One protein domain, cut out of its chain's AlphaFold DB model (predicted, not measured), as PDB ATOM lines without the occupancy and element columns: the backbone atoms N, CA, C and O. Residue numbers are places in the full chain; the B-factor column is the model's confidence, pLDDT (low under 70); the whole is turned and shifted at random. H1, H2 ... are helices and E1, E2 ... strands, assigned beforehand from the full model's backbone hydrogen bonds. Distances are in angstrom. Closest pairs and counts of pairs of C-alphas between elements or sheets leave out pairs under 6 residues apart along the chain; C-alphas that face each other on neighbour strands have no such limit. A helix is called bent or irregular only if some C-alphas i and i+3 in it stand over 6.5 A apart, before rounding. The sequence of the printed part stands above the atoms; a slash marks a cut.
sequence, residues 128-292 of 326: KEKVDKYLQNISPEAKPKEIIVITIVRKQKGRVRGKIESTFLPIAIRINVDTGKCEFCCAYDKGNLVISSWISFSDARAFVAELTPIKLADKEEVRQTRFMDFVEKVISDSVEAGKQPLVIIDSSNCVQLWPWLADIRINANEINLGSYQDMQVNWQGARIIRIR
ATOM      1  N   LYS A 128     -33.849  30.387 -15.563       94.62
ATOM      2  CA  LYS A 128     -33.912  31.842 -15.725       94.62
ATOM      3  C   LYS A 128     -32.648  32.513 -15.202       94.62
ATOM      4  O   LYS A 128     -32.014  33.273 -15.920       94.62
ATOM      5  N   GLU A 129     -32.221  32.157 -13.996       94.56
ATOM      6  CA  GLU A 129     -31.019  32.689 -13.355       94.56
ATOM      7  C   GLU A 129     -29.761  32.359 -14.166       94.56
ATOM      8  O   GLU A 129     -28.849  33.177 -14.267       94.56
ATOM      9  N   LYS A 130     -29.706  31.171 -14.786       93.81
ATOM     10  CA  LYS A 130     -28.608  30.798 -15.690       93.81
ATOM     11  C   LYS A 130     -28.630  31.630 -16.966       93.81
ATOM     12  O   LYS A 130     -27.579  32.122 -17.365       93.81
ATOM     13  N   VAL A 131     -29.791  31.793 -17.598       93.81
ATOM     14  CA  VAL A 131     -29.936  32.640 -18.791       93.81
ATOM     15  C   VAL A 131     -29.532  34.075 -18.463       93.81
ATOM     16  O   VAL A 131     -28.694  34.640 -19.159       93.81
ATOM     17  N   ASP A 132     -30.030  34.625 -17.358       93.38
ATOM     18  CA  ASP A 132     -29.720  35.981 -16.915       93.38
ATOM     19  C   ASP A 132     -28.230  36.174 -16.619       93.38
ATOM     20  O   ASP A 132     -27.661  37.182 -17.033       93.38
ATOM     21  N   LYS A 133     -27.586  35.193 -15.978       94.12
ATOM     22  CA  LYS A 133     -26.154  35.227 -15.661       94.12
ATOM     23  C   LYS A 133     -25.265  35.099 -16.898       94.12
ATOM     24  O   LYS A 133     -24.316  35.859 -17.059       94.12
ATOM     25  N   TYR A 134     -25.515  34.102 -17.745       92.12
ATOM     26  CA  TYR A 134     -24.613  33.771 -18.854       92.12
ATOM     27  C   TYR A 134     -24.885  34.587 -20.121       92.12
ATOM     28  O   TYR A 134     -23.988  34.727 -20.947       92.12
ATOM     29  N   LEU A 135     -26.083  35.160 -20.263       92.25
ATOM     30  CA  LEU A 135     -26.456  36.057 -21.360       92.25
ATOM     31  C   LEU A 135     -26.674  37.496 -20.867       92.25
ATOM     32  O   LEU A 135     -27.483  38.233 -21.425       92.25
ATOM     33  N   GLN A 136     -25.943  37.912 -19.829       92.31
ATOM     34  CA  GLN A 136     -26.048  39.251 -19.234       92.31
ATOM     35  C   GLN A 136     -25.727  40.397 -20.212       92.31
ATOM     36  O   GLN A 136     -26.233  41.499 -20.047       92.31
ATOM     37  N   ASN A 137     -24.924  40.131 -21.249       93.25
ATOM     38  CA  ASN A 137     -24.528  41.122 -22.258       93.25
ATOM     39  C   ASN A 137     -25.586  41.324 -23.361       93.25
ATOM     40  O   ASN A 137     -25.371  42.103 -24.284       93.25
ATOM     41  N   ILE A 138     -26.692  40.582 -23.313       92.00
ATOM     42  CA  ILE A 138     -27.789  40.659 -24.279       92.00
ATOM     43  C   ILE A 138     -28.916  41.475 -23.647       92.00
ATOM     44  O   ILE A 138     -29.236  41.268 -22.472       92.00
ATOM     45  N   SER A 139     -29.531  42.380 -24.417       92.31
ATOM     46  CA  SER A 139     -30.659  43.173 -23.921       92.31
ATOM     47  C   SER A 139     -31.794  42.262 -23.429       92.31
ATOM     48  O   SER A 139     -32.012  41.197 -24.017       92.31
ATOM     49  N   PRO A 140     -32.522  42.638 -22.361       90.00
ATOM     50  CA  PRO A 140     -33.598  41.816 -21.808       90.00
ATOM     51  C   PRO A 140     -34.631  41.392 -22.850       90.00
ATOM     52  O   PRO A 140     -35.082  40.250 -22.848       90.00
ATOM     53  N   GLU A 141     -34.948  42.289 -23.782       90.25
ATOM     54  CA  GLU A 141     -35.915  42.056 -24.845       90.25
ATOM     55  C   GLU A 141     -35.408  41.055 -25.863       90.25
ATOM     56  O   GLU A 141     -36.259  40.464 -26.501       90.25
ATOM     57  N   ALA A 142     -34.084  40.896 -26.022       91.44
ATOM     58  CA  ALA A 142     -33.430  39.980 -26.955       91.44
ATOM     59  C   ALA A 142     -33.031  38.635 -26.304       91.44
ATOM     60  O   ALA A 142     -32.470  37.759 -26.978       91.44
ATOM     61  N   LYS A 143     -33.240  38.463 -24.992       95.12
ATOM     62  CA  LYS A 143     -32.909  37.225 -24.276       95.12
ATOM     63  C   LYS A 143     -33.874  36.094 -24.651       95.12
ATOM     64  O   LYS A 143     -35.070  36.329 -24.823       95.12
ATOM     65  N   PRO A 144     -33.381  34.845 -24.723       96.69
ATOM     66  CA  PRO A 144     -34.233  33.719 -25.059       96.69
ATOM     67  C   PRO A 144     -35.295  33.500 -23.985       96.69
ATOM     68  O   PRO A 144     -34.977  33.343 -22.806       96.69
ATOM     69  N   LYS A 145     -36.557  33.437 -24.414       97.38
ATOM     70  CA  LYS A 145     -37.696  33.059 -23.561       97.38
ATOM     71  C   LYS A 145     -37.920  31.548 -23.566       97.38
ATOM     72  O   LYS A 145     -38.609  31.008 -22.698       97.38
ATOM     73  N   GLU A 146     -37.303  30.856 -24.520       97.38
ATOM     74  CA  GLU A 146     -37.291  29.404 -24.591       97.38
ATOM     75  C   GLU A 146     -35.971  28.836 -25.108       97.38
ATOM     76  O   GLU A 146     -35.227  29.475 -25.857       97.38
ATOM     77  N   ILE A 147     -35.698  27.601 -24.692       97.81
ATOM     78  CA  ILE A 147     -34.587  26.791 -25.185       97.81
ATOM     79  C   ILE A 147     -35.180  25.557 -25.855       97.81
ATOM     80  O   ILE A 147     -35.827  24.758 -25.182       97.81
ATOM     81  N   ILE A 148     -34.951  25.386 -27.153       98.31
ATOM     82  CA  ILE A 148     -35.443  24.243 -27.928       98.31
ATOM     83  C   ILE A 148     -34.285  23.285 -28.177       98.31
ATOM     84  O   ILE A 148     -33.211  23.705 -28.582       98.31
ATOM     85  N   VAL A 149     -34.495  21.990 -27.982       96.44
ATOM     86  CA  VAL A 149     -33.552  20.934 -28.350       96.44
ATOM     87  C   VAL A 149     -34.189  20.059 -29.415       96.44
ATOM     88  O   VAL A 149     -35.244  19.485 -29.164       96.44
ATOM     89  N   ILE A 150     -33.537  19.909 -30.568       97.38
ATOM     90  CA  ILE A 150     -33.990  19.068 -31.681       97.38
ATOM     91  C   ILE A 150     -33.021  17.899 -31.871       97.38
ATOM     92  O   ILE A 150     -31.804  18.078 -31.972       97.38
ATOM     93  N   THR A 151     -33.563  16.681 -31.923       94.19
ATOM     94  CA  THR A 151     -32.796  15.453 -32.186       94.19
ATOM     95  C   THR A 151     -33.701  14.344 -32.737       94.19
ATOM     96  O   THR A 151     -34.892  14.548 -32.978       94.19
ATOM     97  N   ILE A 152     -33.150  13.144 -32.929       90.06
ATOM     98  CA  ILE A 152     -33.901  11.933 -33.264       90.06
ATOM     99  C   ILE A 152     -33.719  10.841 -32.202       90.06
ATOM    100  O   ILE A 152     -32.628  10.618 -31.679       90.06
ATOM    101  N   VAL A 153     -34.782  10.083 -31.935       85.69
ATOM    102  CA  VAL A 153     -34.772   8.919 -31.035       85.69
ATOM    103  C   VAL A 153     -34.905   7.633 -31.847       85.69
ATOM    104  O   VAL A 153     -35.864   7.455 -32.594       85.69
ATOM    105  N   ARG A 154     -33.958   6.700 -31.699       79.38
ATOM    106  CA  ARG A 154     -33.922   5.427 -32.448       79.38
ATOM    107  C   ARG A 154     -34.558   4.287 -31.642       79.38
ATOM    108  O   ARG A 154     -34.249   4.119 -30.465       79.38
ATOM    109  N   LYS A 155     -35.386   3.445 -32.277       67.00
ATOM    110  CA  LYS A 155     -36.159   2.388 -31.584       67.00
ATOM    111  C   LYS A 155     -35.345   1.150 -31.165       67.00
ATOM    112  O   LYS A 155     -35.758   0.462 -30.235       67.00
ATOM    113  N   GLN A 156     -34.232   0.822 -31.834       52.62
ATOM    114  CA  GLN A 156     -33.619  -0.520 -31.716       52.62
ATOM    115  C   GLN A 156     -32.104  -0.591 -31.459       52.62
ATOM    116  O   GLN A 156     -31.578  -1.695 -31.363       52.62
ATOM    117  N   LYS A 157     -31.382   0.524 -31.291       49.47
ATOM    118  CA  LYS A 157     -29.902   0.478 -31.224       49.47
ATOM    119  C   LYS A 157     -29.245   1.002 -29.948       49.47
ATOM    120  O   LYS A 157     -28.021   0.983 -29.853       49.47
ATOM    121  N   GLY A 158     -29.998   1.436 -28.936       48.31
ATOM    122  CA  GLY A 158     -29.373   2.166 -27.824       48.31
ATOM    123  C   GLY A 158     -28.525   3.332 -28.366       48.31
ATOM    124  O   GLY A 158     -28.873   3.915 -29.390       48.31
ATOM    125  N   ARG A 159     -27.393   3.644 -27.728       46.28
ATOM    126  CA  ARG A 159     -26.456   4.698 -28.176       46.28
ATOM    127  C   ARG A 159     -25.544   4.283 -29.351       46.28
ATOM    128  O   ARG A 159     -24.555   4.961 -29.607       46.28
ATOM    129  N   VAL A 160     -25.808   3.167 -30.039       46.44
ATOM    130  CA  VAL A 160     -24.923   2.679 -31.112       46.44
ATOM    131  C   VAL A 160     -25.076   3.548 -32.365       46.44
ATOM    132  O   VAL A 160     -26.157   3.636 -32.957       46.44
ATOM    133  N   ARG A 161     -23.969   4.197 -32.746       53.66
ATOM    134  CA  ARG A 161     -23.831   5.064 -33.925       53.66
ATOM    135  C   ARG A 161     -23.902   4.242 -35.220       53.66
ATOM    136  O   ARG A 161     -23.546   3.067 -35.241       53.66
ATOM    137  N   GLY A 162     -24.386   4.855 -36.300       59.03
ATOM    138  CA  GLY A 162     -24.492   4.226 -37.622       59.03
ATOM    139  C   GLY A 162     -25.561   4.871 -38.504       59.03
ATOM    140  O   GLY A 162     -26.221   5.826 -38.070       59.03
ATOM    141  N   LYS A 163     -25.743   4.330 -39.719       60.81
ATOM    142  CA  LYS A 163     -26.767   4.764 -40.685       60.81
ATOM    143  C   LYS A 163     -28.130   4.881 -40.002       60.81
ATOM    144  O   LYS A 163     -28.511   4.003 -39.219       60.81
ATOM    145  N   ILE A 164     -28.827   5.989 -40.250       65.31
ATOM    146  CA  ILE A 164     -30.203   6.152 -39.787       65.31
ATOM    147  C   ILE A 164     -31.057   5.140 -40.555       65.31
ATOM    148  O   ILE A 164     -31.284   5.267 -41.755       65.31
ATOM    149  N   GLU A 165     -31.479   4.085 -39.865       68.12
ATOM    150  CA  GLU A 165     -32.447   3.124 -40.395       68.12
ATOM    151  C   GLU A 165     -33.846   3.754 -40.454       68.12
ATOM    152  O   GLU A 165     -34.075   4.852 -39.956       68.12
ATOM    153  N   SER A 166     -34.824   3.055 -41.022       67.56
ATOM    154  CA  SER A 166     -36.187   3.576 -41.223       67.56
ATOM    155  C   SER A 166     -36.982   3.849 -39.934       67.56
ATOM    156  O   SER A 166     -38.070   4.414 -40.000       67.56
ATOM    157  N   THR A 167     -36.477   3.453 -38.758       79.50
ATOM    158  CA  THR A 167     -37.238   3.458 -37.496       79.50
ATOM    159  C   THR A 167     -36.633   4.400 -36.447       79.50
ATOM    160  O   THR A 167     -35.922   3.981 -35.523       79.50
ATOM    161  N   PHE A 168     -36.952   5.686 -36.572       86.88
ATOM    162  CA  PHE A 168     -36.635   6.731 -35.597       86.88
ATOM    163  C   PHE A 168     -37.783   7.740 -35.480       86.88
ATOM    164  O   PHE A 168     -38.664   7.788 -36.337       86.88
ATOM    165  N   LEU A 169     -37.735   8.543 -34.419       89.69
ATOM    166  CA  LEU A 169     -38.660   9.634 -34.138       89.69
ATOM    167  C   LEU A 169     -37.892  10.961 -34.065       89.69
ATOM    168  O   LEU A 169     -37.104  11.118 -33.132       89.69
ATOM    169  N   PRO A 170     -38.082  11.906 -34.997       94.25
ATOM    170  CA  PRO A 170     -37.739  13.307 -34.771       94.25
ATOM    171  C   PRO A 170     -38.503  13.860 -33.583       94.25
ATOM    172  O   PRO A 170     -39.721  13.707 -33.509       94.25
ATOM    173  N   ILE A 171     -37.785  14.498 -32.670       95.44
ATOM    174  CA  ILE A 171     -38.368  15.125 -31.493       95.44
ATOM    175  C   ILE A 171     -37.828  16.540 -31.340       95.44
ATOM    176  O   ILE A 171     -36.678  16.815 -31.694       95.44
ATOM    177  N   ALA A 172     -38.642  17.398 -30.741       97.81
ATOM    178  CA  ALA A 172     -38.188  18.637 -30.150       97.81
ATOM    179  C   ALA A 172     -38.670  18.712 -28.702       97.81
ATOM    180  O   ALA A 172     -39.780  18.296 -28.363       97.81
ATOM    181  N   ILE A 173     -37.800  19.213 -27.837       97.12
ATOM    182  CA  ILE A 173     -38.112  19.503 -26.441       97.12
ATOM    183  C   ILE A 173     -37.878  20.988 -26.260       97.12
ATOM    184  O   ILE A 173     -36.768  21.446 -26.519       97.12
ATOM    185  N   ARG A 174     -38.880  21.734 -25.805       97.00
ATOM    186  CA  ARG A 174     -38.701  23.146 -25.462       97.00
ATOM    187  C   ARG A 174     -38.783  23.340 -23.961       97.00
ATOM    188  O   ARG A 174     -39.583  22.690 -23.295       97.00
ATOM    189  N   ILE A 175     -37.951  24.226 -23.441       97.38
ATOM    190  CA  ILE A 175     -37.926  24.637 -22.042       97.38
ATOM    191  C   ILE A 175     -38.377  26.089 -22.007       97.38
ATOM    192  O   ILE A 175     -37.731  26.940 -22.615       97.38
ATOM    193  N   ASN A 176     -39.447  26.380 -21.277       97.12
ATOM    194  CA  ASN A 176     -39.818  27.755 -20.973       97.12
ATOM    195  C   ASN A 176     -38.830  28.320 -19.938       97.12
ATOM    196  O   ASN A 176     -38.690  27.754 -18.852       97.12
ATOM    197  N   VAL A 177     -38.134  29.411 -20.268       96.56
ATOM    198  CA  VAL A 177     -37.049  29.942 -19.425       96.56
ATOM    199  C   VAL A 177     -37.574  30.493 -18.099       96.56
ATOM    200  O   VAL A 177     -36.934  30.304 -17.071       96.56
ATOM    201  N   ASP A 178     -38.756  31.102 -18.077       95.00
ATOM    202  CA  ASP A 178     -39.294  31.689 -16.846       95.00
ATOM    203  C   ASP A 178     -39.720  30.629 -15.828       95.00
ATOM    204  O   ASP A 178     -39.502  30.770 -14.627       95.00
ATOM    205  N   THR A 179     -40.340  29.550 -16.304       94.62
ATOM    206  CA  THR A 179     -40.965  28.536 -15.440       94.62
ATOM    207  C   THR A 179     -40.141  27.262 -15.287       94.62
ATOM    208  O   THR A 179     -40.433  26.449 -14.408       94.62
ATOM    209  N   GLY A 180     -39.164  27.037 -16.167       93.50
ATOM    210  CA  GLY A 180     -38.399  25.794 -16.236       93.50
ATOM    211  C   GLY A 180     -39.201  24.578 -16.702       93.50
ATOM    212  O   GLY A 180     -38.688  23.461 -16.647       93.50
ATOM    213  N   LYS A 181     -40.459  24.753 -17.131       94.06
ATOM    214  CA  LYS A 181     -41.304  23.657 -17.620       94.06
ATOM    215  C   LYS A 181     -40.861  23.220 -19.013       94.06
ATOM    216  O   LYS A 181     -40.635  24.059 -19.886       94.06
ATOM    217  N   CYS A 182     -40.787  21.910 -19.208       95.44
ATOM    218  CA  CYS A 182     -40.456  21.291 -20.479       95.44
ATOM    219  C   CYS A 182     -41.716  20.795 -21.189       95.44
ATOM    220  O   CYS A 182     -42.577  20.136 -20.598       95.44
ATOM    221  N   GLU A 183     -41.757  21.022 -22.491       96.56
ATOM    222  CA  GLU A 183     -42.763  20.487 -23.397       96.56
ATOM    223  C   GLU A 183     -42.089  19.688 -24.507       96.56
ATOM    224  O   GLU A 183     -40.899  19.840 -24.786       96.56
ATOM    225  N   PHE A 184     -42.859  18.809 -25.126       96.12
ATOM    226  CA  PHE A 184     -42.412  17.867 -26.136       96.12
ATOM    227  C   PHE A 184     -43.290  17.976 -27.376       96.12
ATOM    228  O   PHE A 184     -44.513  18.057 -27.265       96.12
ATOM    229  N   CYS A 185     -42.675  17.888 -28.548       96.62
ATOM    230  CA  CYS A 185     -43.366  17.589 -29.793       96.62
ATOM    231  C   CYS A 185     -42.526  16.625 -30.639       96.62
ATOM    232  O   CYS A 185     -41.324  16.437 -30.419       96.62
ATOM    233  N   CYS A 186     -43.162  15.966 -31.600       95.94
ATOM    234  CA  CYS A 186     -42.475  15.057 -32.507       95.94
ATOM    235  C   CYS A 186     -43.139  15.012 -33.879       95.94
ATOM    236  O   CYS A 186     -44.305  15.384 -34.022       95.94
ATOM    237  N   ALA A 187     -42.410  14.482 -34.857       95.50
ATOM    238  CA  ALA A 187     -42.925  14.220 -36.194       95.50
ATOM    239  C   ALA A 187     -42.961  12.718 -36.494       95.50
ATOM    240  O   ALA A 187     -42.025  11.986 -36.169       95.50
ATOM    241  N   TYR A 188     -44.026  12.240 -37.130       93.06
ATOM    242  CA  TYR A 188     -44.172  10.837 -37.515       93.06
ATOM    243  C   TYR A 188     -45.082  10.672 -38.735       93.06
ATOM    244  O   TYR A 188     -45.801  11.582 -39.135       93.06
ATOM    245  N   ASP A 189     -45.031   9.489 -39.340       91.19
ATOM    246  CA  ASP A 189     -45.839   9.112 -40.493       91.19
ATOM    247  C   ASP A 189     -47.150   8.434 -40.073       91.19
ATOM    248  O   ASP A 189     -47.140   7.420 -39.367       91.19
ATOM    249  N   LYS A 190     -48.277   8.955 -40.561       88.00
ATOM    250  CA  LYS A 190     -49.601   8.311 -40.484       88.00
ATOM    251  C   LYS A 190     -50.266   8.305 -41.868       88.00
ATOM    252  O   LYS A 190     -51.419   8.692 -42.014       88.00
ATOM    253  N   GLY A 191     -49.491   7.947 -42.895       86.62
ATOM    254  CA  GLY A 191     -49.839   8.105 -44.313       86.62
ATOM    255  C   GLY A 191     -49.321   9.427 -44.885       86.62
ATOM    256  O   GLY A 191     -48.808   9.458 -45.998       86.62
ATOM    257  N   ASN A 192     -49.355  10.487 -44.076       89.06
ATOM    258  CA  ASN A 192     -48.715  11.778 -44.321       89.06
ATOM    259  C   ASN A 192     -47.864  12.193 -43.113       89.06
ATOM    260  O   ASN A 192     -47.928  11.558 -42.053       89.06
ATOM    261  N   LEU A 193     -47.072  13.258 -43.279       93.44
ATOM    262  CA  LEU A 193     -46.357  13.887 -42.172       93.44
ATOM    263  C   LEU A 193     -47.362  14.416 -41.147       93.44
ATOM    264  O   LEU A 193     -48.221  15.231 -41.472       93.44
ATOM    265  N   VAL A 194     -47.226  13.963 -39.906       94.94
ATOM    266  CA  VAL A 194     -47.927  14.513 -38.749       94.94
ATOM    267  C   VAL A 194     -46.889  15.104 -37.810       94.94
ATOM    268  O   VAL A 194     -45.974  14.401 -37.385       94.94
ATOM    269  N   ILE A 195     -47.051  16.381 -37.474       96.19
ATOM    270  CA  ILE A 195     -46.306  17.057 -36.410       96.19
ATOM    271  C   ILE A 195     -47.270  17.207 -35.238       96.19
ATOM    272  O   ILE A 195     -48.347  17.782 -35.392       96.19
ATOM    273  N   SER A 196     -46.930  16.633 -34.085       95.44
ATOM    274  CA  SER A 196     -47.789  16.716 -32.905       95.44
ATOM    275  C   SER A 196     -47.854  18.146 -32.372       95.44
ATOM    276  O   SER A 196     -46.898  18.912 -32.506       95.44
ATOM    277  N   SER A 197     -48.938  18.486 -31.675       95.62
ATOM    278  CA  SER A 197     -48.935  19.659 -30.803       95.62
ATOM    279  C   SER A 197     -47.877  19.515 -29.703       95.62
ATOM    280  O   SER A 197     -47.402  18.411 -29.401       95.62
ATOM    281  N   TRP A 198     -47.511  20.646 -29.102       96.88
ATOM    282  CA  TRP A 198     -46.722  20.659 -27.878       96.88
ATOM    283  C   TRP A 198     -47.548  20.090 -26.724       96.88
ATOM    284  O   TRP A 198     -48.668  20.534 -26.471       96.88
ATOM    285  N   ILE A 199     -46.991  19.097 -26.041       95.06
ATOM    286  CA  ILE A 199     -47.569  18.477 -24.847       95.06
ATOM    287  C   ILE A 199     -46.585  18.571 -23.689       95.06
ATOM    288  O   ILE A 199     -45.383  18.748 -23.900       95.06
ATOM    289  N   SER A 200     -47.070  18.417 -22.457       92.25
ATOM    290  CA  SER A 200     -46.179  18.371 -21.301       92.25
ATOM    291  C   SER A 200     -45.166  17.230 -21.461       92.25
ATOM    292  O   SER A 200     -45.488  16.133 -21.932       92.25
ATOM    293  N   PHE A 201     -43.911  17.462 -21.070       90.56
ATOM    294  CA  PHE A 201     -42.889  16.424 -21.192       90.56
ATOM    295  C   PHE A 201     -43.191  15.197 -20.306       90.56
ATOM    296  O   PHE A 201     -42.798  14.076 -20.638       90.56
ATOM    297  N   SER A 202     -43.934  15.372 -19.206       84.88
ATOM    298  CA  SER A 202     -44.419  14.261 -18.379       84.88
ATOM    299  C   SER A 202     -45.380  13.333 -19.130       84.88
ATOM    300  O   SER A 202     -45.292  12.113 -18.948       84.88
ATOM    301  N   ASP A 203     -46.223  13.885 -20.009       87.31
ATOM    302  CA  ASP A 203     -47.213  13.133 -20.794       87.31
ATOM    303  C   ASP A 203     -46.614  12.533 -22.072       87.31
ATOM    304  O   ASP A 203     -47.101  11.524 -22.589       87.31
ATOM    305  N   ALA A 204     -45.500  13.095 -22.550       89.50
ATOM    306  CA  ALA A 204     -44.818  12.668 -23.771       89.50
ATOM    307  C   ALA A 204     -44.516  11.166 -23.820       89.50
ATOM    308  O   ALA A 204     -44.583  10.546 -24.881       89.50
ATOM    309  N   ARG A 205     -44.212  10.542 -22.676       85.06
ATOM    310  CA  ARG A 205     -43.956   9.094 -22.615       85.06
ATOM    311  C   ARG A 205     -45.180   8.263 -22.973       85.06
ATOM    312  O   ARG A 205     -45.028   7.275 -23.688       85.06
ATOM    313  N   ALA A 206     -46.347   8.631 -22.446       86.00
ATOM    314  CA  ALA A 206     -47.594   7.926 -22.720       86.00
ATOM    315  C   ALA A 206     -47.922   8.042 -24.209       86.00
ATOM    316  O   ALA A 206     -48.088   7.028 -24.884       86.00
ATOM    317  N   PHE A 207     -47.838   9.266 -24.732       89.12
ATOM    318  CA  PHE A 207     -48.015   9.557 -26.148       89.12
ATOM    319  C   PHE A 207     -47.082   8.719 -27.040       89.12
ATOM    320  O   PHE A 207     -47.534   7.980 -27.910       89.12
ATOM    321  N   VAL A 208     -45.770   8.731 -26.779       87.62
ATOM    322  CA  VAL A 208     -44.792   7.964 -27.575       87.62
ATOM    323  C   VAL A 208     -44.978   6.448 -27.436       87.62
ATOM    324  O   VAL A 208     -44.715   5.710 -28.386       87.62
ATOM    325  N   ALA A 209     -45.430   5.949 -26.281       83.06
ATOM    326  CA  ALA A 209     -45.671   4.519 -26.080       83.06
ATOM    327  C   ALA A 209     -46.813   3.974 -26.961       83.06
ATOM    328  O   ALA A 209     -46.773   2.799 -27.363       83.06
ATOM    329  N   GLU A 210     -47.794   4.824 -27.276       83.25
ATOM    330  CA  GLU A 210     -48.918   4.531 -28.169       83.25
ATOM    331  C   GLU A 210     -48.518   4.582 -29.649       83.25
ATOM    332  O   GLU A 210     -49.016   3.791 -30.453       83.25
ATOM    333  N   LEU A 211     -47.546   5.424 -30.010       79.56
ATOM    334  CA  LEU A 211     -47.023   5.501 -31.371       79.56
ATOM    335  C   LEU A 211     -46.267   4.204 -31.725       79.56
ATOM    336  O   LEU A 211     -45.148   3.938 -31.282       79.56
ATOM    337  N   THR A 212     -46.874   3.312 -32.511       67.00
ATOM    338  CA  THR A 212     -46.202   2.125 -33.068       67.00
ATOM    339  C   THR A 212     -46.874   1.674 -34.372       67.00
ATOM    340  O   THR A 212     -48.070   1.403 -34.343       67.00
ATOM    341  N   PRO A 213     -46.121   1.443 -35.472       63.75
ATOM    342  CA  PRO A 213     -44.682   1.668 -35.657       63.75
ATOM    343  C   PRO A 213     -44.331   3.156 -35.813       63.75
ATOM    344  O   PRO A 213     -45.118   3.928 -36.335       63.75
ATOM    345  N   ILE A 214     -43.131   3.540 -35.363       76.56
ATOM    346  CA  ILE A 214     -42.637   4.915 -35.477       76.56
ATOM    347  C   ILE A 214     -41.670   4.975 -36.654       76.56
ATOM    348  O   ILE A 214     -40.572   4.421 -36.577       76.56
ATOM    349  N   LYS A 215     -42.101   5.615 -37.735       84.25
ATOM    350  CA  LYS A 215     -41.261   5.975 -38.875       84.25
ATOM    351  C   LYS A 215     -41.633   7.383 -39.320       84.25
ATOM    352  O   LYS A 215     -42.753   7.821 -39.072       84.25
ATOM    353  N   LEU A 216     -40.703   8.067 -39.979       88.94
ATOM    354  CA  LEU A 216     -40.961   9.375 -40.585       88.94
ATOM    355  C   LEU A 216     -41.347   9.254 -42.067       88.94
ATOM    356  O   LEU A 216     -42.201   9.996 -42.537       88.94
ATOM    357  N   ALA A 217     -40.718   8.321 -42.787       89.81
ATOM    358  CA  ALA A 217     -41.045   7.898 -44.150       89.81
ATOM    359  C   ALA A 217     -40.198   6.674 -44.552       89.81
ATOM    360  O   ALA A 217     -39.154   6.395 -43.946       89.81
ATOM    361  N   ASP A 218     -40.616   5.970 -45.607       85.94
ATOM    362  CA  ASP A 218     -39.900   4.799 -46.138       85.94
ATOM    363  C   ASP A 218     -38.688   5.177 -47.007       85.94
ATOM    364  O   ASP A 218     -37.636   4.541 -46.907       85.94
ATOM    365  N   LYS A 219     -38.796   6.250 -47.801       90.25
ATOM    366  CA  LYS A 219     -37.722   6.764 -48.672       90.25
ATOM    367  C   LYS A 219     -36.846   7.791 -47.955       90.25
ATOM    368  O   LYS A 219     -37.333   8.524 -47.098       90.25
ATOM    369  N   GLU A 220     -35.557   7.829 -48.283       89.69
ATOM    370  CA  GLU A 220     -34.576   8.685 -47.602       89.69
ATOM    371  C   GLU A 220     -34.802  10.168 -47.875       89.69
ATOM    372  O   GLU A 220     -34.841  10.956 -46.933       89.69
ATOM    373  N   GLU A 221     -35.063  10.520 -49.127       91.62
ATOM    374  CA  GLU A 221     -35.315  11.891 -49.565       91.62
ATOM    375  C   GLU A 221     -36.568  12.440 -48.872       91.62
ATOM    376  O   GLU A 221     -36.560  13.528 -48.306       91.62
ATOM    377  N   VAL A 222     -37.625  11.623 -48.795       93.38
ATOM    378  CA  VAL A 222     -38.868  11.990 -48.099       93.38
ATOM    379  C   VAL A 222     -38.633  12.166 -46.596       93.38
ATOM    380  O   VAL A 222     -39.242  13.038 -45.981       93.38
ATOM    381  N   ARG A 223     -37.745  11.373 -45.979       93.06
ATOM    382  CA  ARG A 223     -37.368  11.571 -44.570       93.06
ATOM    383  C   ARG A 223     -36.617  12.883 -44.361       93.06
ATOM    384  O   ARG A 223     -36.864  13.531 -43.350       93.06
ATOM    385  N   GLN A 224     -35.718  13.249 -45.272       94.88
ATOM    386  CA  GLN A 224     -34.992  14.520 -45.215       94.88
ATOM    387  C   GLN A 224     -35.963  15.696 -45.308       94.88
ATOM    388  O   GLN A 224     -35.987  16.516 -44.396       94.88
ATOM    389  N   THR A 225     -36.825  15.721 -46.332       95.62
ATOM    390  CA  THR A 225     -37.858  16.760 -46.494       95.62
ATOM    391  C   THR A 225     -38.731  16.867 -45.250       95.62
ATOM    392  O   THR A 225     -38.742  17.906 -44.608       95.62
ATOM    393  N   ARG A 226     -39.345  15.764 -44.806       95.62
ATOM    394  CA  ARG A 226     -40.236  15.776 -43.634       95.62
ATOM    395  C   ARG A 226     -39.540  16.180 -42.332       95.62
ATOM    396  O   ARG A 226     -40.178  16.736 -41.442       95.62
ATOM    397  N   PHE A 227     -38.257  15.852 -42.172       96.25
ATOM    398  CA  PHE A 227     -37.482  16.301 -41.017       96.25
ATOM    399  C   PHE A 227     -37.216  17.805 -41.092       96.25
ATOM    400  O   PHE A 227     -37.333  18.486 -40.079       96.25
ATOM    401  N   MET A 228     -36.876  18.318 -42.272       97.19
ATOM    402  CA  MET A 228     -36.665  19.745 -42.489       97.19
ATOM    403  C   MET A 228     -37.962  20.543 -42.314       97.19
ATOM    404  O   MET A 228     -37.915  21.548 -41.621       97.19
ATOM    405  N   ASP A 229     -39.112  20.050 -42.788       97.25
ATOM    406  CA  ASP A 229     -40.435  20.647 -42.528       97.25
ATOM    407  C   ASP A 229     -40.740  20.706 -41.021       97.25
ATOM    408  O   ASP A 229     -41.291  21.675 -40.505       97.25
ATOM    409  N   PHE A 230     -40.359  19.660 -40.280       97.69
ATOM    410  CA  PHE A 230     -40.502  19.632 -38.827       97.69
ATOM    411  C   PHE A 230     -39.617  20.673 -38.131       97.69
ATOM    412  O   PHE A 230     -40.085  21.360 -37.225       97.69
ATOM    413  N   VAL A 231     -38.349  20.790 -38.539       98.00
ATOM    414  CA  VAL A 231     -37.421  21.797 -38.000       98.00
ATOM    415  C   VAL A 231     -37.906  23.204 -38.327       98.00
ATOM    416  O   VAL A 231     -37.899  24.056 -37.440       98.00
ATOM    417  N   GLU A 232     -38.336  23.415 -39.573       97.75
ATOM    418  CA  GLU A 232     -38.904  24.666 -40.058       97.75
ATOM    419  C   GLU A 232     -40.039  25.111 -39.152       97.75
ATOM    420  O   GLU A 232     -39.894  26.099 -38.434       97.75
ATOM    421  N   LYS A 233     -41.074  24.279 -39.048       97.69
ATOM    422  CA  LYS A 233     -42.233  24.569 -38.217       97.69
ATOM    423  C   LYS A 233     -41.870  24.873 -36.764       97.69
ATOM    424  O   LYS A 233     -42.353  25.845 -36.195       97.69
ATOM    425  N   VAL A 234     -41.040  24.035 -36.137       98.19
ATOM    426  CA  VAL A 234     -40.696  24.173 -34.710       98.19
ATOM    427  C   VAL A 234     -40.000  25.500 -34.414       98.19
ATOM    428  O   VAL A 234     -40.301  26.128 -33.397       98.19
ATOM    429  N   ILE A 235     -39.051  25.909 -35.257       98.19
ATOM    430  CA  ILE A 235     -38.282  27.133 -35.025       98.19
ATOM    431  C   ILE A 235     -39.127  28.353 -35.398       98.19
ATOM    432  O   ILE A 235     -39.238  29.262 -34.569       98.19
ATOM    433  N   SER A 236     -39.756  28.340 -36.579       97.94
ATOM    434  CA  SER A 236     -40.595  29.430 -37.087       97.94
ATOM    435  C   SER A 236     -41.735  29.756 -36.120       97.94
ATOM    436  O   SER A 236     -41.825  30.901 -35.682       97.94
ATOM    437  N   ASP A 237     -42.488  28.751 -35.644       97.81
ATOM    438  CA  ASP A 237     -43.594  28.945 -34.688       97.81
ATOM    439  C   ASP A 237     -43.146  29.733 -33.433       97.81
ATOM    440  O   ASP A 237     -43.900  30.547 -32.894       97.81
ATOM    441  N   SER A 238     -41.923  29.508 -32.928       97.62
ATOM    442  CA  SER A 238     -41.452  30.227 -31.734       97.62
ATOM    443  C   SER A 238     -40.850  31.605 -32.034       97.62
ATOM    444  O   SER A 238     -40.963  32.515 -31.205       97.62
ATOM    445  N   VAL A 239     -40.240  31.785 -33.211       97.44
ATOM    446  CA  VAL A 239     -39.772  33.097 -33.680       97.44
ATOM    447  C   VAL A 239     -40.969  34.019 -33.894       97.44
ATOM    448  O   VAL A 239     -40.991  35.112 -33.331       97.44
ATOM    449  N   GLU A 240     -41.997  33.545 -34.598       97.25
ATOM    450  CA  GLU A 240     -43.256  34.262 -34.837       97.25
ATOM    451  C   GLU A 240     -43.967  34.624 -33.528       97.25
ATOM    452  O   GLU A 240     -44.492  35.725 -33.372       97.25
ATOM    453  N   ALA A 241     -43.905  33.742 -32.525       96.56
ATOM    454  CA  ALA A 241     -44.416  34.013 -31.184       96.56
ATOM    455  C   ALA A 241     -43.529  34.967 -30.346       96.56
ATOM    456  O   ALA A 241     -43.777  35.153 -29.147       96.56
ATOM    457  N   GLY A 242     -42.472  35.549 -30.927       96.00
ATOM    458  CA  GLY A 242     -41.589  36.518 -30.275       96.00
ATOM    459  C   GLY A 242     -40.798  35.937 -29.099       96.00
ATOM    460  O   GLY A 242     -40.528  36.642 -28.112       96.00
ATOM    461  N   LYS A 243     -40.475  34.636 -29.154       97.00
ATOM    462  CA  LYS A 243     -39.794  33.906 -28.069       97.00
ATOM    463  C   LYS A 243     -38.273  33.957 -28.140       97.00
ATOM    464  O   LYS A 243     -37.628  33.703 -27.123       97.00
ATOM    465  N   GLN A 244     -37.723  34.319 -29.301       96.44
ATOM    466  CA  GLN A 244     -36.278  34.444 -29.547       96.44
ATOM    467  C   GLN A 244     -35.519  33.189 -29.107       96.44
ATOM    468  O   GLN A 244     -34.664  33.237 -28.215       96.44
ATOM    469  N   PRO A 245     -35.885  32.030 -29.670       97.75
ATOM    470  CA  PRO A 245     -35.467  30.742 -29.149       97.75
ATOM    471  C   PRO A 245     -33.944  30.589 -29.182       97.75
ATOM    472  O   PRO A 245     -33.275  30.951 -30.154       97.75
ATOM    473  N   LEU A 246     -33.389  29.970 -28.142       97.75
ATOM    474  CA  LEU A 246     -32.076  29.340 -28.231       97.75
ATOM    475  C   LEU A 246     -32.288  27.890 -28.670       97.75
ATOM    476  O   LEU A 246     -32.780  27.064 -27.907       97.75
ATOM    477  N   VAL A 247     -31.949  27.586 -29.918       97.75
ATOM    478  CA  VAL A 247     -32.180  26.287 -30.546       97.75
ATOM    479  C   VAL A 247     -30.892  25.481 -30.532       97.75
ATOM    480  O   VAL A 247     -29.869  25.899 -31.059       97.75
ATOM    481  N   ILE A 248     -30.945  24.293 -29.955       96.62
ATOM    482  CA  ILE A 248     -29.851  23.340 -29.868       96.62
ATOM    483  C   ILE A 248     -30.173  22.169 -30.783       96.62
ATOM    484  O   ILE A 248     -31.179  21.488 -30.593       96.62
ATOM    485  N   ILE A 249     -29.300  21.889 -31.744       95.75
ATOM    486  CA  ILE A 249     -29.491  20.779 -32.680       95.75
ATOM    487  C   ILE A 249     -28.367  19.771 -32.508       95.75
ATOM    488  O   ILE A 249     -27.184  20.104 -32.610       95.75
ATOM    489  N   ASP A 250     -28.743  18.516 -32.287       91.94
ATOM    490  CA  ASP A 250     -27.822  17.384 -32.251       91.94
ATOM    491  C   ASP A 250     -27.386  16.998 -33.671       91.94
ATOM    492  O   ASP A 250     -27.975  16.131 -34.326       91.94
ATOM    493  N   SER A 251     -26.333  17.644 -34.173       90.88
ATOM    494  CA  SER A 251     -25.865  17.403 -35.539       90.88
ATOM    495  C   SER A 251     -25.319  16.001 -35.733       90.88
ATOM    496  O   SER A 251     -25.449  15.450 -36.823       90.88
ATOM    497  N   SER A 252     -24.755  15.391 -34.686       85.44
ATOM    498  CA  SER A 252     -24.259  14.014 -34.749       85.44
ATOM    499  C   SER A 252     -25.361  13.027 -35.138       85.44
ATOM    500  O   SER A 252     -25.085  12.040 -35.821       85.44
ATOM    501  N   ASN A 253     -26.607  13.299 -34.745       86.62
ATOM    502  CA  ASN A 253     -27.756  12.471 -35.096       86.62
ATOM    503  C   ASN A 253     -28.556  12.988 -36.298       86.62
ATOM    504  O   ASN A 253     -29.146  12.172 -37.003       86.62
ATOM    505  N   CYS A 254     -28.570  14.298 -36.551       92.00
ATOM    506  CA  CYS A 254     -29.446  14.914 -37.549       92.00
ATOM    507  C   CYS A 254     -28.774  15.246 -38.891       92.00
ATOM    508  O   CYS A 254     -29.489  15.511 -39.851       92.00
ATOM    509  N   VAL A 255     -27.441  15.192 -39.017       92.06
ATOM    510  CA  VAL A 255     -26.733  15.602 -40.254       92.06
ATOM    511  C   VAL A 255     -27.147  14.821 -41.510       92.06
ATOM    512  O   VAL A 255     -27.163  15.376 -42.601       92.06
ATOM    513  N   GLN A 256     -27.535  13.549 -41.372       90.56
ATOM    514  CA  GLN A 256     -28.042  12.738 -42.494       90.56
ATOM    515  C   GLN A 256     -29.449  13.173 -42.954       90.56
ATOM    516  O   GLN A 256     -29.861  12.830 -44.060       90.56
ATOM    517  N   LEU A 257     -30.193  13.891 -42.105       94.00
ATOM    518  CA  LEU A 257     -31.542  14.389 -42.388       94.00
ATOM    519  C   LEU A 257     -31.537  15.858 -42.819       94.00
ATOM    520  O   LEU A 257     -32.362  16.257 -43.633       94.00
ATOM    521  N   TRP A 258     -30.594  16.641 -42.296       95.19
ATOM    522  CA  TRP A 258     -30.385  18.036 -42.656       95.19
ATOM    523  C   TRP A 258     -28.895  18.287 -42.946       95.19
ATOM    524  O   TRP A 258     -28.115  18.574 -42.030       95.19
ATOM    525  N   PRO A 259     -28.471  18.165 -44.220       93.31
ATOM    526  CA  PRO A 259     -27.056  18.182 -44.591       93.31
ATOM    527  C   PRO A 259     -26.301  19.482 -44.285       93.31
ATOM    528  O   PRO A 259     -25.078  19.441 -44.158       93.31
ATOM    529  N   TRP A 260     -26.995  20.616 -44.138       94.88
ATOM    530  CA  TRP A 260     -26.396  21.896 -43.728       94.88
ATOM    531  C   TRP A 260     -25.651  21.795 -42.386       94.88
ATOM    532  O   TRP A 260     -24.664  22.486 -42.159       94.88
ATOM    533  N   LEU A 261     -26.049  20.861 -41.512       93.88
ATOM    534  CA  LEU A 261     -25.395  20.633 -40.220       93.88
ATOM    535  C   LEU A 261     -23.966  20.061 -40.336       93.88
ATOM    536  O   LEU A 261     -23.264  19.978 -39.322       93.88
ATOM    537  N   ALA A 262     -23.529  19.633 -41.524       91.94
ATOM    538  CA  ALA A 262     -22.192  19.085 -41.746       91.94
ATOM    539  C   ALA A 262     -21.097  20.158 -41.612       91.94
ATOM    540  O   ALA A 262     -21.289  21.304 -42.001       91.94
ATOM    541  N   ASP A 263     -19.914  19.772 -41.120       90.31
ATOM    542  CA  ASP A 263     -18.776  20.691 -40.920       90.31
ATOM    543  C   ASP A 263     -18.378  21.448 -42.193       90.31
ATOM    544  O   ASP A 263     -18.082  22.632 -42.134       90.31
ATOM    545  N   ILE A 264     -18.424  20.777 -43.342       92.19
ATOM    546  CA  ILE A 264     -18.051  21.355 -44.639       92.19
ATOM    547  C   ILE A 264     -19.153  22.210 -45.287       92.19
ATOM    548  O   ILE A 264     -18.912  22.799 -46.334       92.19
ATOM    549  N   ARG A 265     -20.372  22.222 -44.730       91.56
ATOM    550  CA  ARG A 265     -21.546  22.897 -45.321       91.56
ATOM    551  C   ARG A 265     -22.151  23.969 -44.426       91.56
ATOM    552  O   ARG A 265     -22.960  24.751 -44.910       91.56
ATOM    553  N   ILE A 266     -21.809  23.985 -43.140       91.38
ATOM    554  CA  ILE A 266     -22.393  24.935 -42.203       91.38
ATOM    555  C   ILE A 266     -21.967  26.361 -42.555       91.38
ATOM    556  O   ILE A 266     -20.787  26.704 -42.524       91.38
ATOM    557  N   ASN A 267     -22.952  27.196 -42.866       92.69
ATOM    558  CA  ASN A 267     -22.770  28.613 -43.140       92.69
ATOM    559  C   ASN A 267     -23.883  29.390 -42.435       92.69
ATOM    560  O   ASN A 267     -25.056  29.234 -42.760       92.69
ATOM    561  N   ALA A 268     -23.522  30.215 -41.451       90.00
ATOM    562  CA  ALA A 268     -24.493  30.984 -40.671       90.00
ATOM    563  C   ALA A 268     -25.214  32.063 -41.499       90.00
ATOM    564  O   ALA A 268     -26.304  32.481 -41.120       90.00
ATOM    565  N   ASN A 269     -24.625  32.484 -42.621       92.62
ATOM    566  CA  ASN A 269     -25.212  33.477 -43.519       92.62
ATOM    567  C   ASN A 269     -26.121  32.854 -44.584       92.62
ATOM    568  O   ASN A 269     -26.727  33.591 -45.350       92.62
ATOM    569  N   GLU A 270     -26.191  31.524 -44.655       93.00
ATOM    570  CA  GLU A 270     -26.944  30.800 -45.676       93.00
ATOM    571  C   GLU A 270     -27.507  29.515 -45.060       93.00
ATOM    572  O   GLU A 270     -26.893  28.444 -45.100       93.00
ATOM    573  N   ILE A 271     -28.659  29.640 -44.399       94.50
ATOM    574  CA  ILE A 271     -29.326  28.530 -43.720       94.50
ATOM    575  C   ILE A 271     -30.450  28.013 -44.613       94.50
ATOM    576  O   ILE A 271     -31.502  28.636 -44.721       94.50
ATOM    577  N   ASN A 272     -30.242  26.831 -45.199       92.38
ATOM    578  CA  ASN A 272     -31.182  26.227 -46.145       92.38
ATOM    579  C   ASN A 272     -31.773  24.923 -45.596       92.38
ATOM    580  O   ASN A 272     -31.050  24.062 -45.080       92.38
ATOM    581  N   LEU A 273     -33.088  24.752 -45.749       92.75
ATOM    582  CA  LEU A 273     -33.863  23.572 -45.364       92.75
ATOM    583  C   LEU A 273     -34.693  23.082 -46.556       92.75
ATOM    584  O   LEU A 273     -35.865  23.408 -46.691       92.75
ATOM    585  N   GLY A 274     -34.100  22.280 -47.439       87.56
ATOM    586  CA  GLY A 274     -34.821  21.744 -48.597       87.56
ATOM    587  C   GLY A 274     -35.333  22.866 -49.501       87.56
ATOM    588  O   GLY A 274     -34.532  23.570 -50.110       87.56
ATOM    589  N   SER A 275     -36.655  23.029 -49.588       89.25
ATOM    590  CA  SER A 275     -37.298  24.118 -50.337       89.25
ATOM    591  C   SER A 275     -37.256  25.476 -49.631       89.25
ATOM    592  O   SER A 275     -37.463  26.491 -50.288       89.25
ATOM    593  N   TYR A 276     -36.993  25.513 -48.326       93.19
ATOM    594  CA  TYR A 276     -36.894  26.753 -47.562       93.19
ATOM    595  C   TYR A 276     -35.471  27.313 -47.658       93.19
ATOM    596  O   TYR A 276     -34.502  26.622 -47.333       93.19
ATOM    597  N   GLN A 277     -35.356  28.552 -48.125       91.06
ATOM    598  CA  GLN A 277     -34.089  29.259 -48.315       91.06
ATOM    599  C   GLN A 277     -34.023  30.465 -47.375       91.06
ATOM    600  O   GLN A 277     -35.052  30.929 -46.878       91.06
ATOM    601  N   ASP A 278     -32.812  30.964 -47.148       91.88
ATOM    602  CA  ASP A 278     -32.553  32.195 -46.398       91.88
ATOM    603  C   ASP A 278     -33.125  32.222 -44.973       91.88
ATOM    604  O   ASP A 278     -33.570  33.250 -44.452       91.88
ATOM    605  N   MET A 279     -33.079  31.080 -44.285       96.19
ATOM    606  CA  MET A 279     -33.670  30.952 -42.952       96.19
ATOM    607  C   MET A 279     -32.946  31.783 -41.888       96.19
ATOM    608  O   MET A 279     -33.522  32.058 -40.841       96.19
ATOM    609  N   GLN A 280     -31.727  32.261 -42.150       94.56
ATOM    610  CA  GLN A 280     -31.053  33.264 -41.318       94.56
ATOM    611  C   GLN A 280     -31.831  34.587 -41.232       94.56
ATOM    612  O   GLN A 280     -31.737  35.284 -40.222       94.56
ATOM    613  N   VAL A 281     -32.603  34.920 -42.272       95.31
ATOM    614  CA  VAL A 281     -33.485  36.092 -42.306       95.31
ATOM    615  C   VAL A 281     -34.816  35.754 -41.638       95.31
ATOM    616  O   VAL A 281     -35.248  36.465 -40.735       95.31
ATOM    617  N   ASN A 282     -35.431  34.628 -42.016       95.25
ATOM    618  CA  ASN A 282     -36.745  34.224 -41.495       95.25
ATOM    619  C   ASN A 282     -36.720  33.918 -39.989       95.25
ATOM    620  O   ASN A 282     -37.713  34.109 -39.291       95.25
ATOM    621  N   TRP A 283     -35.579  33.476 -39.464       96.56
ATOM    622  CA  TRP A 283     -35.383  33.193 -38.044       96.56
ATOM    623  C   TRP A 283     -34.630  34.296 -37.308       96.56
ATOM    624  O   TRP A 283     -33.894  34.026 -36.351       96.56
ATOM    625  N   GLN A 284     -34.802  35.552 -37.724       94.25
ATOM    626  CA  GLN A 284     -34.201  36.681 -37.028       94.25
ATOM    627  C   GLN A 284     -34.573  36.664 -35.533       94.25
ATOM    628  O   GLN A 284     -35.737  36.586 -35.146       94.25
ATOM    629  N   GLY A 285     -33.553  36.714 -34.671       91.75
ATOM    630  CA  GLY A 285     -33.707  36.627 -33.214       91.75
ATOM    631  C   GLY A 285     -33.582  35.214 -32.632       91.75
ATOM    632  O   GLY A 285     -33.390  35.085 -31.421       91.75
ATOM    633  N   ALA A 286     -33.613  34.160 -33.453       96.06
ATOM    634  CA  ALA A 286     -33.223  32.823 -33.019       96.06
ATOM    635  C   ALA A 286     -31.697  32.709 -32.886       96.06
ATOM    636  O   ALA A 286     -30.927  33.317 -33.629       96.06
ATOM    637  N   ARG A 287     -31.242  31.878 -31.946       95.19
ATOM    638  CA  ARG A 287     -29.828  31.514 -31.785       95.19
ATOM    639  C   ARG A 287     -29.681  30.024 -31.994       95.19
ATOM    640  O   ARG A 287     -30.130  29.250 -31.156       95.19
ATOM    641  N   ILE A 288     -29.041  29.622 -33.086       95.38
ATOM    642  CA  ILE A 288     -28.885  28.209 -33.428       95.38
ATOM    643  C   ILE A 288     -27.501  27.725 -33.001       95.38
ATOM    644  O   ILE A 288     -26.472  28.223 -33.450       95.38
ATOM    645  N   ILE A 289     -27.487  26.725 -32.129       93.56
ATOM    646  CA  ILE A 289     -26.297  26.071 -31.605       93.56
ATOM    647  C   ILE A 289     -26.272  24.642 -32.124       93.56
ATOM    648  O   ILE A 289     -27.105  23.798 -31.785       93.56
ATOM    649  N   ARG A 290     -25.251  24.346 -32.918       91.88
ATOM    650  CA  ARG A 290     -24.977  22.994 -33.385       91.88
ATOM    651  C   ARG A 290     -24.134  22.240 -32.355       91.88
ATOM    652  O   ARG A 290     -22.986  22.611 -32.112       91.88
ATOM    653  N   ILE A 291     -24.653  21.138 -31.813       88.75
ATOM    654  CA  ILE A 291     -23.909  20.257 -30.904       88.75
ATOM    655  C   ILE A 291     -23.417  19.011 -31.634       88.75
ATOM    656  O   ILE A 291     -24.193  18.241 -32.195       88.75
ATOM    657  N   ARG A 292     -22.107  18.772 -31.524       83.69
ATOM    658  CA  ARG A 292     -21.453  17.513 -31.896       83.69
ATOM    659  C   ARG A 292     -21.257  16.687 -30.632       83.69
ATOM    660  O   ARG A 292     -20.421  17.051 -29.818       83.69
TER     661      ARG A 292
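Overview. This is residues 128 to 292 of the 326 residues of an uncharacterized protein of Nostoc piscinale CENA21 (UniProt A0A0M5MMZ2). A twisted sheet of six strands curls round one long helix, H3, while the shorter helix H2 covers part of its other face over E3. H1 lies off beyond one end of the strands, farthest from the middle, and the short helices H4 and H5 are joined by a long stretch with no named element, residues 255 to 278. The printed part has 165 residues with five named helices and six named strands, in the order H1 E1 E2 E3 E4 H2 H3 E5 H4 H5 E6. The mixed sheet has the order E4 E3 E2 E1 E5 E6, and the class is mixed, helices and strands. The whole is compact, with a radius of gyration of the C-alphas of 15.9 A and spans of 45 by 37 by 29 A.

Arrangement. E1, residues 146 to 154, E2, residues 168 to 176, E3, residues 182 to 189, and E4, residues 193 to 195, form a meander, each strand the antiparallel neighbour of the one before. N 149 and O 173 of E1 and E2 are 2.8 A apart, N 185 and O 172 of E3 and E2 2.9 A, and N 194 and O 188 of E4 and E3 2.9 A. E5, residues 246 to 250, is parallel to E1, with N 248 and O 148 2.7 A apart. E6, residues 287 to 291, is parallel to E5, with N 289 and O 247 2.7 A apart. H3, residues 220 to 240, and H2, residues 201 to 210, are on opposite faces of the sheet, in three layers, helices on both faces. The closest C-alphas of H3 and E3 are those of Phe 230 and Ala 187, 6.5 A. H2 lies over E3 at a height over the sheet of 7.6 A and runs along the strands, at 8 degrees to E3 on the local plane; the C-alphas of Phe 201 and Glu 183 are the closest, 4.6 A. H2 is only just irregular: C-alphas 202 and 205 are 6.7 A apart. E5 and E6, with H4, residues 251 to 254, and H5, residues 279 to 282, between them, form a strand-helix-strand unit, two parallel neighbour strands joined through helices by a right-handed crossover. H4 is on the same face as H3, over none of the strands. H5 and H3 are close but not clearly touching, the C-alphas of Asn 282 and Ser 236 being 7.6 A apart. H1, residues 128 to 134, is only just not on the sheet, with 4 pairs of C-alphas within 10 A. Every O i to N i+4 pair is within hydrogen-bond range in H1, 4 of 6 in H2 and 16 of 17 in H3; H4 and H5 are too short for such a pair.

Along the chain. H3 measures 29.9 A from first to last C-alpha, E2 25.8 A, E1 25.5 A, E3 24.0 A and H2 15.0 A. H1 begins at C-alpha 128, (-33.912, 31.842, -15.725). H3 begins at C-alpha 220, (-34.576, 8.685, -47.602), and E6 ends at C-alpha 291, (-23.909, 20.257, -30.904).

Size, cuts and confidence. The two C-alphas farthest apart, those of Asn 137 and Gly 191, are 47.1 A apart. The printed part has no cut. The long links are H1 to E1, E1 to E2 and H4 to H5. The mean pLDDT of the printed part is 90.0; residues 155 to 166 and 212 to 213 are under 70.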